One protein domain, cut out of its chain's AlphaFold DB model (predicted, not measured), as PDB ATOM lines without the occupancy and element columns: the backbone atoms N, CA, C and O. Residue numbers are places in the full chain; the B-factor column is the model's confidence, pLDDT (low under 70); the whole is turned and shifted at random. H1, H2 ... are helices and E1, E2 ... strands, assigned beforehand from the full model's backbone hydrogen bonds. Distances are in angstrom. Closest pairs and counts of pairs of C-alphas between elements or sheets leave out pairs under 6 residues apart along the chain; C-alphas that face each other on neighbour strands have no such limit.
ATOM      1  N   SER A   2      79.374 -54.103  17.078       71.19
ATOM      2  CA  SER A   2      79.887 -52.715  17.183       71.19
ATOM      3  C   SER A   2      81.411 -52.642  17.369       71.19
ATOM      4  O   SER A   2      82.057 -51.752  16.821       71.19
ATOM      5  N   HIS A   3      81.990 -53.606  18.091       76.38
ATOM      6  CA  HIS A   3      83.436 -53.723  18.290       76.38
ATOM      7  C   HIS A   3      84.185 -54.025  16.980       76.38
ATOM      8  O   HIS A   3      85.155 -53.345  16.656       76.38
ATOM      9  N   ASP A   4      83.676 -54.969  16.184       84.81
ATOM     10  CA  ASP A   4      84.273 -55.378  14.904       84.81
ATOM     11  C   ASP A   4      84.224 -54.248  13.864       84.81
ATOM     12  O   ASP A   4      85.176 -54.039  13.114       84.81
ATOM     13  N   LEU A   5      83.138 -53.464  13.863       88.56
ATOM     14  CA  LEU A   5      83.000 -52.292  13.001       88.56
ATOM     15  C   LEU A   5      83.995 -51.184  13.378       88.56
ATOM     16  O   LEU A   5      84.627 -50.608  12.496       88.56
ATOM     17  N   SER A   6      84.160 -50.907  14.673       93.88
ATOM     18  CA  SER A   6      85.141 -49.927  15.161       93.88
ATOM     19  C   SER A   6      86.573 -50.343  14.803       93.88
ATOM     20  O   SER A   6      87.363 -49.530  14.319       93.88
ATOM     21  N   LEU A   7      86.899 -51.633  14.943       94.12
ATOM     22  CA  LEU A   7      88.193 -52.179  14.535       94.12
ATOM     23  C   LEU A   7      88.432 -51.999  13.026       94.12
ATOM     24  O   LEU A   7      89.472 -51.475  12.626       94.12
ATOM     25  N   ALA A   8      87.456 -52.359  12.190       93.62
ATOM     26  CA  ALA A   8      87.549 -52.199  10.740       93.62
ATOM     27  C   ALA A   8      87.718 -50.727  10.313       93.62
ATOM     28  O   ALA A   8      88.544 -50.431   9.449       93.62
ATOM     29  N   GLN A   9      86.999 -49.794  10.948       95.00
ATOM     30  CA  GLN A   9      87.142 -48.355  10.698       95.00
ATOM     31  C   GLN A   9      88.542 -47.847  11.053       95.00
ATOM     32  O   GLN A   9      89.143 -47.116  10.269       95.00
ATOM     33  N   ASN A  10      89.094 -48.278  12.190       96.06
ATOM     34  CA  ASN A  10      90.453 -47.919  12.587       96.06
ATOM     35  C   ASN A  10      91.490 -48.418  11.571       96.06
ATOM     36  O   ASN A  10      92.398 -47.672  11.204       96.06
ATOM     37  N   HIS A  11      91.340 -49.644  11.060       95.25
ATOM     38  CA  HIS A  11      92.215 -50.163  10.006       95.25
ATOM     39  C   HIS A  11      92.084 -49.382   8.694       95.25
ATOM     40  O   HIS A  11      93.102 -49.012   8.110       95.25
ATOM     41  N   ALA A  12      90.858 -49.082   8.258       94.38
ATOM     42  CA  ALA A  12      90.616 -48.289   7.055       94.38
ATOM     43  C   ALA A  12      91.205 -46.874   7.177       94.38
ATOM     44  O   ALA A  12      91.845 -46.386   6.249       94.38
ATOM     45  N   TRP A  13      91.064 -46.243   8.344       95.19
ATOM     46  CA  TRP A  13      91.632 -44.928   8.630       95.19
ATOM     47  C   TRP A  13      93.164 -44.945   8.647       95.19
ATOM     48  O   TRP A  13      93.806 -44.068   8.072       95.19
ATOM     49  N   ASN A  14      93.764 -45.970   9.257       94.88
ATOM     50  CA  ASN A  14      95.213 -46.157   9.246       94.88
ATOM     51  C   ASN A  14      95.743 -46.324   7.815       94.88
ATOM     52  O   ASN A  14      96.722 -45.674   7.457       94.88
ATOM     53  N   LEU A  15      95.076 -47.140   6.993       91.19
ATOM     54  CA  LEU A  15      95.434 -47.328   5.588       91.19
ATOM     55  C   LEU A  15      95.293 -46.027   4.789       91.19
ATOM     56  O   LEU A  15      96.204 -45.671   4.046       91.19
ATOM     57  N   ALA A  16      94.194 -45.293   4.978       92.38
ATOM     58  CA  ALA A  16      93.972 -44.012   4.320       92.38
ATOM     59  C   ALA A  16      95.110 -43.028   4.620       92.38
ATOM     60  O   ALA A  16      95.672 -42.457   3.692       92.38
ATOM     61  N   ARG A  17      95.529 -42.896   5.888       89.69
ATOM     62  CA  ARG A  17      96.661 -42.030   6.257       89.69
ATOM     63  C   ARG A  17      97.981 -42.455   5.619       89.69
ATOM     64  O   ARG A  17      98.767 -41.586   5.265       89.69
ATOM     65  N   THR A  18      98.225 -43.754   5.463       89.12
ATOM     66  CA  THR A  18      99.426 -44.260   4.777       89.12
ATOM     67  C   THR A  18      99.419 -43.921   3.286       89.12
ATOM     68  O   THR A  18     100.469 -43.640   2.718       89.12
ATOM     69  N   LEU A  19      98.247 -43.954   2.646       87.19
ATOM     70  CA  LEU A  19      98.095 -43.672   1.216       87.19
ATOM     71  C   LEU A  19      97.970 -42.173   0.898       87.19
ATOM     72  O   LEU A  19      98.101 -41.787  -0.263       87.19
ATOM     73  N   MET A  20      97.715 -41.318   1.895       90.19
ATOM     74  CA  MET A  20      97.681 -39.868   1.712       90.19
ATOM     75  C   MET A  20      99.063 -39.345   1.317       90.19
ATOM     76  O   MET A  20     100.047 -39.521   2.032       90.19
ATOM     77  N   VAL A  21      99.117 -38.636   0.193       82.75
ATOM     78  CA  VAL A  21     100.322 -37.947  -0.271       82.75
ATOM     79  C   VAL A  21     100.136 -36.446  -0.050       82.75
ATOM     80  O   VAL A  21      99.106 -35.907  -0.459       82.75
ATOM     81  N   PRO A  22     101.096 -35.744   0.581       80.94
ATOM     82  CA  PRO A  22     101.016 -34.298   0.722       80.94
ATOM     83  C   PRO A  22     101.087 -33.627  -0.654       80.94
ATOM     84  O   PRO A  22     101.973 -33.924  -1.464       80.94
ATOM     85  N   VAL A  23     100.155 -32.706  -0.892       84.75
ATOM     86  CA  VAL A  23     100.076 -31.901  -2.113       84.75
ATOM     87  C   VAL A  23     100.225 -30.427  -1.766       84.75
ATOM     88  O   VAL A  23      99.655 -29.953  -0.783       84.75
ATOM     89  N   ILE A  24     101.001 -29.704  -2.567       87.94
ATOM     90  CA  ILE A  24     101.129 -28.251  -2.472       87.94
ATOM     91  C   ILE A  24     100.244 -27.654  -3.559       87.94
ATOM     92  O   ILE A  24     100.464 -27.884  -4.747       87.94
ATOM     93  N   LEU A  25      99.232 -26.905  -3.135       89.62
ATOM     94  CA  LEU A  25      98.394 -26.093  -4.009       89.62
ATOM     95  C   LEU A  25      98.967 -24.680  -4.043       89.62
ATOM     96  O   LEU A  25      99.217 -24.087  -2.994       89.62
ATOM     97  N   PHE A  26      99.167 -24.142  -5.237       88.12
ATOM     98  CA  PHE A  26      99.657 -22.783  -5.426       88.12
ATOM     99  C   PHE A  26      98.905 -22.119  -6.579       88.12
ATOM    100  O   PHE A  26      98.364 -22.797  -7.451       88.12
ATOM    101  N   LYS A  27      98.834 -20.788  -6.558       94.56
ATOM    102  CA  LYS A  27      98.195 -19.992  -7.608       94.56
ATOM    103  C   LYS A  27      99.257 -19.151  -8.303       94.56
ATOM    104  O   LYS A  27     100.058 -18.517  -7.616       94.56
ATOM    105  N   VAL A  28      99.244 -19.136  -9.630       92.12
ATOM    106  CA  VAL A  28     100.036 -18.214 -10.452       92.12
ATOM    107  C   VAL A  28      99.066 -17.522 -11.396       92.12
ATOM    108  O   VAL A  28      98.293 -18.192 -12.076       92.12
ATOM    109  N   ASP A  29      99.054 -16.191 -11.370       93.50
ATOM    110  CA  ASP A  29      98.052 -15.363 -12.048       93.50
ATOM    111  C   ASP A  29      96.614 -15.801 -11.698       93.50
ATOM    112  O   ASP A  29      96.202 -15.688 -10.536       93.50
ATOM    113  N   ASP A  30      95.863 -16.329 -12.668       94.06
ATOM    114  CA  ASP A  30      94.509 -16.872 -12.496       94.06
ATOM    115  C   ASP A  30      94.414 -18.401 -12.612       94.06
ATOM    116  O   ASP A  30      93.319 -18.962 -12.637       94.06
ATOM    117  N   GLU A  31      95.553 -19.093 -12.576       92.56
ATOM    118  CA  GLU A  31      95.623 -20.550 -12.667       92.56
ATOM    119  C   GLU A  31      96.060 -21.201 -11.349       92.56
ATOM    120  O   GLU A  31      96.865 -20.664 -10.582       92.56
ATOM    121  N   TYR A  32      95.527 -22.398 -11.090       92.38
ATOM    122  CA  TYR A  32      95.914 -23.231  -9.953       92.38
ATOM    123  C   TYR A  32      96.860 -24.342 -10.401       92.38
ATOM    124  O   TYR A  32      96.528 -25.148 -11.268       92.38
ATOM    125  N   GLY A  33      98.018 -24.414  -9.752       87.31
ATOM    126  CA  GLY A  33      98.971 -25.504  -9.881       87.31
ATOM    127  C   GLY A  33      98.883 -26.472  -8.703       87.31
ATOM    128  O   GLY A  33      98.605 -26.084  -7.565       87.31
ATOM    129  N   VAL A  34      99.157 -27.746  -8.979       88.06
ATOM    130  CA  VAL A  34      99.312 -28.786  -7.957       88.06
ATOM    131  C   VAL A  34     100.712 -29.356  -8.071       88.06
ATOM    132  O   VAL A  34     101.135 -29.764  -9.150       88.06
ATOM    133  N   TYR A  35     101.415 -29.419  -6.948       84.31
ATOM    134  CA  TYR A  35     102.721 -30.046  -6.861       84.31
ATOM    135  C   TYR A  35     102.692 -31.210  -5.880       84.31
ATOM    136  O   TYR A  35     102.336 -31.053  -4.709       84.31
ATOM    137  N   LEU A  36     103.062 -32.396  -6.358       80.75
ATOM    138  CA  LEU A  36     103.197 -33.580  -5.515       80.75
ATOM    139  C   LEU A  36     104.588 -33.576  -4.873       80.75
ATOM    140  O   LEU A  36     105.582 -33.336  -5.553       80.75
ATOM    141  N   ASN A  37     104.697 -33.906  -3.585       69.81
ATOM    142  CA  ASN A  37     105.997 -33.942  -2.897       69.81
ATOM    143  C   ASN A  37     107.004 -34.915  -3.566       69.81
ATOM    144  O   ASN A  37     108.199 -34.647  -3.636       69.81
ATOM    145  N   SER A  38     106.529 -36.003  -4.178       66.38
ATOM    146  CA  SER A  38     107.383 -36.895  -4.981       66.38
ATOM    147  C   SER A  38     108.035 -36.201  -6.190       66.38
ATOM    148  O   SER A  38     109.145 -36.560  -6.580       66.38
ATOM    149  N   GLN A  39     107.388 -35.180  -6.758       60.84
ATOM    150  CA  GLN A  39     107.955 -34.343  -7.819       60.84
ATOM    151  C   GLN A  39     108.928 -33.295  -7.251       60.84
ATOM    152  O   GLN A  39     109.944 -33.026  -7.887       60.84
ATOM    153  N   ALA A  40     108.685 -32.793  -6.028       58.31
ATOM    154  CA  ALA A  40     109.586 -31.893  -5.288       58.31
ATOM    155  C   ALA A  40     111.000 -32.438  -5.172       58.31
ATOM    156  O   ALA A  40     111.963 -31.761  -5.524       58.31
ATOM    157  N   VAL A  41     111.096 -33.693  -4.744       57.97
ATOM    158  CA  VAL A  41     112.363 -34.408  -4.638       57.97
ATOM    159  C   VAL A  41     113.013 -34.543  -6.018       57.97
ATOM    160  O   VAL A  41     114.178 -34.205  -6.178       57.97
ATOM    161  N   SER A  42     112.273 -34.954  -7.053       58.72
ATOM    162  CA  SER A  42     112.857 -35.154  -8.389       58.72
ATOM    163  C   SER A  42     113.338 -33.869  -9.075       58.72
ATOM    164  O   SER A  42     114.208 -33.964  -9.939       58.72
ATOM    165  N   LEU A  43     112.757 -32.707  -8.765       59.62
ATOM    166  CA  LEU A  43     113.150 -31.428  -9.366       59.62
ATOM    167  C   LEU A  43     114.325 -30.780  -8.619       59.62
ATOM    168  O   LEU A  43     115.145 -30.124  -9.245       59.62
ATOM    169  N   ALA A  44     114.431 -30.988  -7.302       58.78
ATOM    170  CA  ALA A  44     115.502 -30.428  -6.473       58.78
ATOM    171  C   ALA A  44     116.877 -31.101  -6.679       58.78
ATOM    172  O   ALA A  44     117.894 -30.537  -6.283       58.78
ATOM    173  N   PHE A  45     116.914 -32.295  -7.280       59.19
ATOM    174  CA  PHE A  45     118.141 -33.054  -7.571       59.19
ATOM    175  C   PHE A  45     118.493 -33.105  -9.071       59.19
ATOM    176  O   PHE A  45     119.283 -33.958  -9.478       59.19
ATOM    177  N   ARG A  46     117.896 -32.233  -9.893       52.41
ATOM    178  CA  ARG A  46     118.254 -32.046 -11.307       52.41
ATOM    179  C   ARG A  46     119.076 -30.785 -11.519       52.41
ATOM    180  O   ARG A  46     118.841 -29.806 -10.781       52.41
TER     181      ARG A  46
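What this domain is: This is residues 2 to 46 of the 46 residues of an uncharacterized protein of Aminobacter sp. SR38 (UniProt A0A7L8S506). A long helix, H1, leads into a two-stranded hairpin, E1 and E2, whose tip, residues 27 to 32, sticks out, and a short helix, H2, follows at the hairpin's other end, near the start of E1, in an open, flat outline with no packed core. H1 stands free and makes much of the length. The printed part has 45 residues with two named helices and two named strands, in the order H1, E1, E2, H2; the sheet E1 - E2 is antiparallel and the class is mixed, helices and strands. The whole is extended, with a radius of gyration of the C-alphas of 17.2 A and spans of 50 by 29 by 6 A.

How they stand to each other: E1, residues 23 to 28, and E2, residues 31 to 36, form a hairpin with a tight link of 2 residues. Their directions stand at 153 degrees, antiparallel. C-alphas 25 and 34 face each other at 4.9 A. N 24 and O 35 are within hydrogen-bond range at 2.9 A, as are N 33 and O 26 at 2.8 A. H2, residues 37 to 44, follows E2 with no residue between them. The closest C-alphas of E1 and H2 are those of Val 23 and Asn 37, 6.3 A apart. H1, residues 2 to 19, is joined to E1 by a tight link of 3 residues. H1 is apart from E2 and from H2. In H1 every O i to N i+4 pair is within hydrogen-bond range; in H2 3 of 4 are.

Where its parts are: E1 measures 16.0 A from first to last C-alpha and begins with C-alpha 23 at (100.076, -31.901, -2.113). E2 measures 16.7 A. H1 measures 25.9 A from C-alpha 2 at (79.887, -52.715, 17.183) to C-alpha 19. H2 measures 10.7 A and ends with C-alpha 44 at (115.502, -30.428, -6.473).

The domain as a whole: The two C-alphas farthest apart are those of Ser 2 and Arg 46, 52.1 A. The printed part has no cut, and no link is long. Residues 2 to 20, 27 to 32 and 41 to 46 stand free. The mean pLDDT of the printed part is 82.9, and residues 37 to 46 are under 70.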